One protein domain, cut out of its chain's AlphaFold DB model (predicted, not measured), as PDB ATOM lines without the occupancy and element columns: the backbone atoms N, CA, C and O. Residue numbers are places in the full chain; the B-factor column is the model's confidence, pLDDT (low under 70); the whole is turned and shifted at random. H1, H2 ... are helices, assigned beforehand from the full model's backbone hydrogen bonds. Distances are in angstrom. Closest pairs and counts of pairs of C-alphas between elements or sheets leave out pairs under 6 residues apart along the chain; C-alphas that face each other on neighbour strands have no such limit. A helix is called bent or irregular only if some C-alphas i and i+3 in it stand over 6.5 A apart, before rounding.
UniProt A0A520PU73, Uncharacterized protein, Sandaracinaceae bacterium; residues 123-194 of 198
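AT A GLANCE: This is residues 123 to 194 of the 198 residues of an uncharacterized protein of Sandaracinaceae bacterium (UniProt A0A520PU73). One helix, H3, is the core of a small all-helix cluster, and the other three pack around it: H1 crosses it nearly at a right angle on one side, while H2 and H4 slant across it on other sides, away from H1. H4 meets H3 near Gly 167 and its last turns run on past H3, and the link of residues 169 to 178 loops from the end of H3 back to the start of H4. The printed part has 72 residues with four named helices, in the order H1, H2, H3, H4, and no named strand. The whole is compact, with a radius of gyration of the C-alphas of 10.7 A, and spans 32 by 23 by 20 A along its three main axes.

IN THESE COORDINATES: H3, residues 154 to 168, measures 21.3 A from first to last C-alpha, beginning at C-alpha 154 (-9.013, 42.117, -51.015). It is irregular: C-alphas 155 and 158 are 7.6 A apart. H4, residues 179 to 193, measures 21.4 A and ends at C-alpha 193 (-26.321, 53.720, -30.313). H2, residues 139 to 149, measures 15.4 A. H1, residues 123 to 131, measures 13.0 A and begins at C-alpha 123 (-19.342, 33.243, -46.939).

HOW THE PARTS SIT: H3 is the hub, touching the three other helices. H1 and H3 touch and stand about perpendicular, at 78 degrees; their closest C-alphas are those of Glu 126 and Gly 162, 4.2 A apart. H2 touches H3 at a steep tilt of 55 degrees, opposite ways, with the C-alphas of Ala 146 and Ala 160 closest at 5.1 A. H4 touches H3 at a steep tilt of 50 degrees, the same way, with the C-alphas of Gly 167 and Arg 182 closest at 4.0 A. The helix packing is mostly crossed, with 0 of these 3 pairs at a shallow tilt. H2 and H4 are close but not clearly touching; their closest C-alphas, of Leu 142 and Gly 185, are 7.9 A apart. Their tilt of 37 degrees, opposite ways, is only just steep. H1 is apart from H4 and from H2. In H2 and H4 every O i to N i+4 pair is within hydrogen-bond range; in H1 4 of 5 are, and in H3 9 of 11.

THE WHOLE: The outline is rounded, and the two C-alphas farthest apart, those of Thr 155 and Ala 194, are 32.7 A from each other. The printed part has no cut. The link from H2 to H3 is tight, with 4 residues; those from H1 to H2, 7 residues, and from H3 to H4, 10 residues, are short. The mean pLDDT of the printed part is 90.1, and no printed residue is under 70.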
ATOM      1  N   ALA A 123     -19.963  32.359 -45.963       83.00
ATOM      2  CA  ALA A 123     -19.342  33.243 -46.939       83.00
ATOM      3  C   ALA A 123     -20.334  33.729 -48.004       83.00
ATOM      4  O   ALA A 123     -20.242  34.876 -48.446       83.00
ATOM      5  N   LEU A 124     -21.265  32.877 -48.443       84.88
ATOM      6  CA  LEU A 124     -22.325  33.246 -49.386       84.88
ATOM      7  C   LEU A 124     -23.319  34.215 -48.733       84.88
ATOM      8  O   LEU A 124     -23.666  35.239 -49.319       84.88
ATOM      9  N   THR A 125     -23.734  33.920 -47.502       86.62
ATOM     10  CA  THR A 125     -24.654  34.753 -46.715       86.62
ATOM     11  C   THR A 125     -24.077  36.149 -46.489       86.62
ATOM     12  O   THR A 125     -24.771  37.151 -46.647       86.62
ATOM     13  N   GLU A 126     -22.793  36.226 -46.148       91.50
ATOM     14  CA  GLU A 126     -22.079  37.484 -45.937       91.50
ATOM     15  C   GLU A 126     -21.951  38.279 -47.236       91.50
ATOM     16  O   GLU A 126     -22.333  39.445 -47.274       91.50
ATOM     17  N   ARG A 127     -21.531  37.643 -48.335       90.38
ATOM     18  CA  ARG A 127     -21.500  38.304 -49.649       90.38
ATOM     19  C   ARG A 127     -22.879  38.828 -50.066       90.38
ATOM     20  O   ARG A 127     -22.988  39.957 -50.533       90.38
ATOM     21  N   GLY A 128     -23.943  38.061 -49.826       89.06
ATOM     22  CA  GLY A 128     -25.319  38.510 -50.053       89.06
ATOM     23  C   GLY A 128     -25.712  39.703 -49.174       89.06
ATOM     24  O   GLY A 128     -26.355  40.639 -49.646       89.06
ATOM     25  N   ALA A 129     -25.281  39.723 -47.911       90.81
ATOM     26  CA  ALA A 129     -25.512  40.856 -47.022       90.81
ATOM     27  C   ALA A 129     -24.744  42.115 -47.456       90.81
ATOM     28  O   ALA A 129     -25.244  43.222 -47.283       90.81
ATOM     29  N   ALA A 130     -23.570  41.995 -48.072       91.00
ATOM     30  CA  ALA A 130     -22.857  43.165 -48.578       91.00
ATOM     31  C   ALA A 130     -23.634  43.916 -49.669       91.00
ATOM     32  O   ALA A 130     -23.580  45.146 -49.719       91.00
ATOM     33  N   ALA A 131     -24.432  43.212 -50.478       87.88
ATOM     34  CA  ALA A 131     -25.255  43.826 -51.523       87.88
ATOM     35  C   ALA A 131     -26.283  44.834 -50.972       87.88
ATOM     36  O   ALA A 131     -26.644  45.794 -51.648       87.88
ATOM     37  N   ARG A 132     -26.715  44.658 -49.720       87.12
ATOM     38  CA  ARG A 132     -27.669  45.540 -49.023       87.12
ATOM     39  C   ARG A 132     -26.991  46.601 -48.145       87.12
ATOM     40  O   ARG A 132     -27.674  47.341 -47.448       87.12
ATOM     41  N   LEU A 133     -25.659  46.730 -48.198       89.44
ATOM     42  CA  LEU A 133     -24.923  47.748 -47.439       89.44
ATOM     43  C   LEU A 133     -25.350  49.176 -47.809       89.44
ATOM     44  O   LEU A 133     -25.343  50.049 -46.949       89.44
ATOM     45  N   GLN A 134     -25.710  49.420 -49.074       82.81
ATOM     46  CA  GLN A 134     -25.964  50.772 -49.595       82.81
ATOM     47  C   GLN A 134     -27.068  51.519 -48.837       82.81
ATOM     48  O   GLN A 134     -27.020  52.738 -48.735       82.81
ATOM     49  N   THR A 135     -28.035  50.794 -48.275       84.38
ATOM     50  CA  THR A 135     -29.146  51.374 -47.513       84.38
ATOM     51  C   THR A 135     -28.825  51.563 -46.026       84.38
ATOM     52  O   THR A 135     -29.681  52.019 -45.275       84.38
ATOM     53  N   HIS A 136     -27.626  51.188 -45.569       86.00
ATOM     54  CA  HIS A 136     -27.253  51.253 -44.158       86.00
ATOM     55  C   HIS A 136     -26.715  52.649 -43.776       86.00
ATOM     56  O   HIS A 136     -25.798  53.140 -44.440       86.00
ATOM     57  N   PRO A 137     -27.172  53.264 -42.664       88.50
ATOM     58  CA  PRO A 137     -26.750  54.611 -42.245       88.50
ATOM     59  C   PRO A 137     -25.231  54.785 -42.103       88.50
ATOM     60  O   PRO A 137     -24.681  55.852 -42.361       88.50
ATOM     61  N   HIS A 138     -24.533  53.709 -41.733       91.12
ATOM     62  CA  HIS A 138     -23.082  53.696 -41.526       91.12
ATOM     63  C   HIS A 138     -22.305  52.958 -42.631       91.12
ATOM     64  O   HIS A 138     -21.203  52.462 -42.387       91.12
ATOM     65  N   ALA A 139     -22.853  52.873 -43.851       90.81
ATOM     66  CA  ALA A 139     -22.263  52.140 -44.978       90.81
ATOM     67  C   ALA A 139     -20.781  52.484 -45.229       90.81
ATOM     68  O   ALA A 139     -19.940  51.593 -45.364       90.81
ATOM     69  N   GLY A 140     -20.440  53.779 -45.234       91.94
ATOM     70  CA  GLY A 140     -19.064  54.238 -45.450       91.94
ATOM     71  C   GLY A 140     -18.098  53.820 -44.337       91.94
ATOM     72  O   GLY A 140     -16.953  53.463 -44.611       91.94
ATOM     73  N   ALA A 141     -18.548  53.813 -43.078       92.38
ATOM     74  CA  ALA A 141     -17.734  53.354 -41.954       92.38
ATOM     75  C   ALA A 141     -17.480  51.845 -42.042       92.38
ATOM     76  O   ALA A 141     -16.326  51.422 -42.011       92.38
ATOM     77  N   LEU A 142     -18.536  51.052 -42.248       93.12
ATOM     78  CA  LEU A 142     -18.442  49.595 -42.393       93.12
ATOM     79  C   LEU A 142     -17.493  49.194 -43.531       93.12
ATOM     80  O   LEU A 142     -16.667  48.302 -43.354       93.12
ATOM     81  N   ARG A 143     -17.543  49.890 -44.675       93.81
ATOM     82  CA  ARG A 143     -16.651  49.614 -45.811       93.81
ATOM     83  C   ARG A 143     -15.184  49.921 -45.501       93.81
ATOM     84  O   ARG A 143     -14.315  49.146 -45.888       93.81
ATOM     85  N   ARG A 144     -14.900  51.010 -44.779       93.56
ATOM     86  CA  ARG A 144     -13.531  51.344 -44.344       93.56
ATOM     87  C   ARG A 144     -12.981  50.322 -43.353       93.56
ATOM     88  O   ARG A 144     -11.848  49.883 -43.516       93.56
ATOM     89  N   PHE A 145     -13.788  49.901 -42.378       94.38
ATOM     90  CA  PHE A 145     -13.394  48.837 -41.454       94.38
ATOM     91  C   PHE A 145     -13.136  47.520 -42.185       94.38
ATOM     92  O   PHE A 145     -12.126  46.878 -41.921       94.38
ATOM     93  N   ALA A 146     -13.993  47.141 -43.138       93.94
ATOM     94  CA  ALA A 146     -13.780  45.942 -43.942       93.94
ATOM     95  C   ALA A 146     -12.435  45.986 -44.682       93.94
ATOM     96  O   ALA A 146     -11.655  45.048 -44.566       93.94
ATOM     97  N   LEU A 147     -12.132  47.092 -45.373       94.25
ATOM     98  CA  LEU A 147     -10.857  47.281 -46.078       94.25
ATOM     99  C   LEU A 147      -9.645  47.149 -45.148       94.25
ATOM    100  O   LEU A 147      -8.653  46.536 -45.531       94.25
ATOM    101  N   ALA A 148      -9.732  47.684 -43.928       93.12
ATOM    102  CA  ALA A 148      -8.667  47.555 -42.938       93.12
ATOM    103  C   ALA A 148      -8.497  46.105 -42.448       93.12
ATOM    104  O   ALA A 148      -7.375  45.648 -42.254       93.12
ATOM    105  N   LEU A 149      -9.599  45.370 -42.272       91.69
ATOM    106  CA  LEU A 149      -9.583  43.990 -41.776       91.69
ATOM    107  C   LEU A 149      -9.012  42.992 -42.784       91.69
ATOM    108  O   LEU A 149      -8.387  42.016 -42.378       91.69
ATOM    109  N   VAL A 150      -9.232  43.221 -44.079       91.50
ATOM    110  CA  VAL A 150      -8.782  42.317 -45.148       91.50
ATOM    111  C   VAL A 150      -7.670  42.926 -45.998       91.50
ATOM    112  O   VAL A 150      -7.525  42.587 -47.167       91.50
ATOM    113  N   ALA A 151      -6.857  43.815 -45.418       85.06
ATOM    114  CA  ALA A 151      -5.804  44.550 -46.127       85.06
ATOM    115  C   ALA A 151      -4.841  43.648 -46.931       85.06
ATOM    116  O   ALA A 151      -4.274  44.085 -47.930       85.06
ATOM    117  N   HIS A 152      -4.682  42.390 -46.516       84.06
ATOM    118  CA  HIS A 152      -3.816  41.400 -47.159       84.06
ATOM    119  C   HIS A 152      -4.535  40.473 -48.155       84.06
ATOM    120  O   HIS A 152      -3.872  39.707 -48.846       84.06
ATOM    121  N   ASP A 153      -5.867  40.534 -48.238       88.06
ATOM    122  CA  ASP A 153      -6.675  39.729 -49.155       88.06
ATOM    123  C   ASP A 153      -7.979  40.453 -49.524       88.06
ATOM    124  O   ASP A 153      -9.051  40.262 -48.940       88.06
ATOM    125  N   THR A 154      -7.892  41.295 -50.550       86.06
ATOM    126  CA  THR A 154      -9.013  42.117 -51.015       86.06
ATOM    127  C   THR A 154     -10.155  41.300 -51.622       86.06
ATOM    128  O   THR A 154     -11.267  41.816 -51.754       86.06
ATOM    129  N   THR A 155      -9.948  40.013 -51.923       88.31
ATOM    130  CA  THR A 155     -11.024  39.129 -52.398       88.31
ATOM    131  C   THR A 155     -12.094  38.894 -51.326       88.31
ATOM    132  O   THR A 155     -13.234  38.551 -51.641       88.31
ATOM    133  N   GLN A 156     -11.764  39.155 -50.055       91.19
ATOM    134  CA  GLN A 156     -12.673  38.997 -48.923       91.19
ATOM    135  C   GLN A 156     -13.419  40.279 -48.535       91.19
ATOM    136  O   GLN A 156     -14.176  40.251 -47.565       91.19
ATOM    137  N   ILE A 157     -13.270  41.388 -49.273       93.44
ATOM    138  CA  ILE A 157     -13.894  42.675 -48.909       93.44
ATOM    139  C   ILE A 157     -15.410  42.538 -48.754       93.44
ATOM    140  O   ILE A 157     -15.942  42.905 -47.709       93.44
ATOM    141  N   ASP A 158     -16.107  41.972 -49.740       93.56
ATOM    142  CA  ASP A 158     -17.570  41.829 -49.676       93.56
ATOM    143  C   ASP A 158     -17.989  40.928 -48.517       93.56
ATOM    144  O   ASP A 158     -18.957  41.190 -47.808       93.56
ATOM    145  N   ARG A 159     -17.208  39.885 -48.250       93.81
ATOM    146  CA  ARG A 159     -17.457  39.006 -47.117       93.81
ATOM    147  C   ARG A 159     -17.290  39.739 -45.780       93.81
ATOM    148  O   ARG A 159     -18.153  39.631 -44.913       93.81
ATOM    149  N   ALA A 160     -16.221  40.517 -45.619       94.69
ATOM    150  CA  ALA A 160     -15.959  41.303 -44.417       94.69
ATOM    151  C   ALA A 160     -17.010  42.401 -44.205       94.69
ATOM    152  O   ALA A 160     -17.514  42.560 -43.093       94.69
ATOM    153  N   VAL A 161     -17.410  43.097 -45.274       96.50
ATOM    154  CA  VAL A 161     -18.526  44.056 -45.261       96.50
ATOM    155  C   VAL A 161     -19.807  43.380 -44.778       96.50
ATOM    156  O   VAL A 161     -20.460  43.874 -43.859       96.50
ATOM    157  N   GLY A 162     -20.154  42.237 -45.368       95.00
ATOM    158  CA  GLY A 162     -21.336  41.471 -44.999       95.00
ATOM    159  C   GLY A 162     -21.323  40.998 -43.552       95.00
ATOM    160  O   GLY A 162     -22.330  41.103 -42.854       95.00
ATOM    161  N   ALA A 163     -20.177  40.516 -43.075       95.00
ATOM    162  CA  ALA A 163     -19.997  40.072 -41.701       95.00
ATOM    163  C   ALA A 163     -20.140  41.229 -40.697       95.00
ATOM    164  O   ALA A 163     -20.839  41.081 -39.693       95.00
ATOM    165  N   LEU A 164     -19.541  42.391 -40.981       96.19
ATOM    166  CA  LEU A 164     -19.693  43.593 -40.158       96.19
ATOM    167  C   LEU A 164     -21.149  44.075 -40.133       96.19
ATOM    168  O   LEU A 164     -21.672  44.361 -39.057       96.19
ATOM    169  N   LEU A 165     -21.819  44.109 -41.289       95.50
ATOM    170  CA  LEU A 165     -23.221  44.517 -41.397       95.50
ATOM    171  C   LEU A 165     -24.141  43.580 -40.602       95.50
ATOM    172  O   LEU A 165     -24.912  44.033 -39.758       95.50
ATOM    173  N   LEU A 166     -24.023  42.267 -40.814       93.75
ATOM    174  CA  LEU A 166     -24.796  41.269 -40.068       93.75
ATOM    175  C   LEU A 166     -24.521  41.360 -38.562       93.75
ATOM    176  O   LEU A 166     -25.447  41.250 -37.760       93.75
ATOM    177  N   GLY A 167     -23.266  41.611 -38.181       93.50
ATOM    178  CA  GLY A 167     -22.879  41.912 -36.808       93.50
ATOM    179  C   GLY A 167     -23.612  43.132 -36.250       93.50
ATOM    180  O   GLY A 167     -24.216  43.031 -35.186       93.50
ATOM    181  N   SER A 168     -23.619  44.252 -36.976       93.19
ATOM    182  CA  SER A 168     -24.287  45.487 -36.539       93.19
ATOM    183  C   SER A 168     -25.800  45.326 -36.364       93.19
ATOM    184  O   SER A 168     -26.383  45.874 -35.437       93.19
ATOM    185  N   GLU A 169     -26.422  44.459 -37.161       91.44
ATOM    186  CA  GLU A 169     -27.838  44.093 -37.042       91.44
ATOM    187  C   GLU A 169     -28.105  42.975 -36.022       91.44
ATOM    188  O   GLU A 169     -29.203  42.425 -35.960       91.44
ATOM    189  N   ARG A 170     -27.098  42.605 -35.225       87.94
ATOM    190  CA  ARG A 170     -27.186  41.591 -34.162       87.94
ATOM    191  C   ARG A 170     -27.508  40.176 -34.665       87.94
ATOM    192  O   ARG A 170     -27.934  39.329 -33.879       87.94
ATOM    193  N   HIS A 171     -27.239  39.874 -35.936       84.88
ATOM    194  CA  HIS A 171     -27.333  38.509 -36.453       84.88
ATOM    195  C   HIS A 171     -26.182  37.650 -35.908       84.88
ATOM    196  O   HIS A 171     -24.997  37.969 -36.062       84.88
ATOM    197  N   LEU A 172     -26.540  36.529 -35.282       78.56
ATOM    198  CA  LEU A 172     -25.596  35.519 -34.800       78.56
ATOM    199  C   LEU A 172     -25.134  34.606 -35.953       78.56
ATOM    200  O   LEU A 172     -25.796  34.526 -36.986       78.56
ATOM    201  N   GLY A 173     -23.993  33.931 -35.780       80.25
ATOM    202  CA  GLY A 173     -23.430  32.993 -36.764       80.25
ATOM    203  C   GLY A 173     -22.035  33.383 -37.259       80.25
ATOM    204  O   GLY A 173     -21.316  34.132 -36.591       80.25
ATOM    205  N   GLY A 174     -21.667  32.866 -38.433       81.38
ATOM    206  CA  GLY A 174     -20.339  33.014 -39.035       81.38
ATOM    207  C   GLY A 174     -19.415  31.825 -38.757       81.38
ATOM    208  O   GLY A 174     -19.561  31.109 -37.757       81.38
ATOM    209  N   ASP A 175     -18.446  31.633 -39.646       85.88
ATOM    210  CA  ASP A 175     -17.395  30.629 -39.494       85.88
ATOM    211  C   ASP A 175     -16.192  31.200 -38.720       85.88
ATOM    212  O   ASP A 175     -16.236  32.315 -38.195       85.88
ATOM    213  N   ALA A 176     -15.112  30.427 -38.600       85.38
ATOM    214  CA  ALA A 176     -13.923  30.854 -37.861       85.38
ATOM    215  C   ALA A 176     -13.320  32.171 -38.388       85.38
ATOM    216  O   ALA A 176     -12.785  32.946 -37.596       85.38
ATOM    217  N   ILE A 177     -13.450  32.439 -39.692       87.31
ATOM    218  CA  ILE A 177     -12.888  33.619 -40.354       87.31
ATOM    219  C   ILE A 177     -13.754  34.850 -40.078       87.31
ATOM    220  O   ILE A 177     -13.233  35.905 -39.725       87.31
ATOM    221  N   SER A 178     -15.080  34.728 -40.196       90.44
ATOM    222  CA  SER A 178     -15.980  35.885 -40.132       90.44
ATOM    223  C   SER A 178     -16.533  36.199 -38.738       90.44
ATOM    224  O   SER A 178     -17.028  37.306 -38.501       90.44
ATOM    225  N   ARG A 179     -16.429  35.271 -37.774       91.31
ATOM    226  CA  ARG A 179     -16.844  35.494 -36.374       91.31
ATOM    227  C   ARG A 179     -16.206  36.737 -35.732       91.31
ATOM    228  O   ARG A 179     -16.958  37.500 -35.113       91.31
ATOM    229  N   PRO A 180     -14.885  36.990 -35.863       93.12
ATOM    230  CA  PRO A 180     -14.271  38.221 -35.366       93.12
ATOM    231  C   PRO A 180     -14.886  39.478 -35.990       93.12
ATOM    232  O   PRO A 180     -15.218  40.422 -35.278       93.12
ATOM    233  N   TRP A 181     -15.135  39.477 -37.300       95.12
ATOM    234  CA  TRP A 181     -15.723  40.624 -37.998       95.12
ATOM    235  C   TRP A 181     -17.162  40.894 -37.549       95.12
ATOM    236  O   TRP A 181     -17.532  42.035 -37.288       95.12
ATOM    237  N   ARG A 182     -17.968  39.845 -37.339       92.88
ATOM    238  CA  ARG A 182     -19.325  39.977 -36.772       92.88
ATOM    239  C   ARG A 182     -19.320  40.545 -35.358       92.88
ATOM    240  O   ARG A 182     -20.248  41.257 -34.980       92.88
ATOM    241  N   ARG A 183     -18.303  40.215 -34.559       94.19
ATOM    242  CA  ARG A 183     -18.121  40.801 -33.227       94.19
ATOM    243  C   ARG A 183     -17.844  42.298 -33.323       94.19
ATOM    244  O   ARG A 183     -18.553  43.055 -32.670       94.19
ATOM    245  N   ILE A 184     -16.914  42.706 -34.183       94.62
ATOM    246  CA  ILE A 184     -16.611  44.124 -34.428       94.62
ATOM    247  C   ILE A 184     -17.869  44.871 -34.887       94.62
ATOM    248  O   ILE A 184     -18.168  45.940 -34.371       94.62
ATOM    249  N   GLY A 185     -18.669  44.284 -35.783       94.12
ATOM    250  CA  GLY A 185     -19.937  44.875 -36.220       94.12
ATOM    251  C   GLY A 185     -20.900  45.189 -35.064       94.12
ATOM    252  O   GLY A 185     -21.497  46.262 -35.038       94.12
ATOM    253  N   ARG A 186     -21.015  44.293 -34.072       94.56
ATOM    254  CA  ARG A 186     -21.830  44.523 -32.860       94.56
ATOM    255  C   ARG A 186     -21.266  45.622 -31.963       94.56
ATOM    256  O   ARG A 186     -22.028  46.401 -31.395       94.56
ATOM    257  N   GLU A 187     -19.947  45.661 -31.814       93.75
ATOM    258  CA  GLU A 187     -19.262  46.682 -31.015       93.75
ATOM    259  C   GLU A 187     -19.451  48.069 -31.650       93.75
ATOM    260  O   GLU A 187     -19.806  49.016 -30.952       93.75
ATOM    261  N   LEU A 188     -19.350  48.166 -32.981       92.44
ATOM    262  CA  LEU A 188     -19.645  49.388 -33.731       92.44
ATOM    263  C   LEU A 188     -21.101  49.838 -33.564       92.44
ATOM    264  O   LEU A 188     -21.338  51.012 -33.300       92.44
ATOM    265  N   ALA A 189     -22.068  48.919 -33.660       91.44
ATOM    266  CA  ALA A 189     -23.475  49.251 -33.432       91.44
ATOM    267  C   ALA A 189     -23.713  49.790 -32.016       91.44
ATOM    268  O   ALA A 189     -24.357  50.821 -31.853       91.44
ATOM    269  N   THR A 190     -23.122  49.150 -31.005       92.06
ATOM    270  CA  THR A 190     -23.183  49.637 -29.616       92.06
ATOM    271  C   THR A 190     -22.605  51.048 -29.492       92.06
ATOM    272  O   THR A 190     -23.192  51.893 -28.824       92.06
ATOM    273  N   ALA A 191     -21.475  51.321 -30.152       89.94
ATOM    274  CA  ALA A 191     -20.840  52.635 -30.131       89.94
ATOM    275  C   ALA A 191     -21.674  53.717 -30.840       89.94
ATOM    276  O   ALA A 191     -21.669  54.862 -30.404       89.94
ATOM    277  N   TRP A 192     -22.395  53.370 -31.911       90.31
ATOM    278  CA  TRP A 192     -23.284  54.304 -32.614       90.31
ATOM    279  C   TRP A 192     -24.600  54.565 -31.875       90.31
ATOM    280  O   TRP A 192     -25.154  55.653 -31.998       90.31
ATOM    281  N   GLU A 193     -25.103  53.586 -31.121       85.06
ATOM    282  CA  GLU A 193     -26.321  53.720 -30.313       85.06
ATOM    283  C   GLU A 193     -26.079  54.451 -28.979       85.06
ATOM    284  O   GLU A 193     -27.015  55.007 -28.403       85.06
ATOM    285  N   ALA A 194     -24.847  54.440 -28.458       75.19
ATOM    286  CA  ALA A 194     -24.535  55.053 -27.174       75.19
ATOM    287  C   ALA A 194     -24.581  56.593 -27.262       75.19
ATOM    288  O   ALA A 194     -23.888  57.176 -28.099       75.19
TER     289      ALA A 194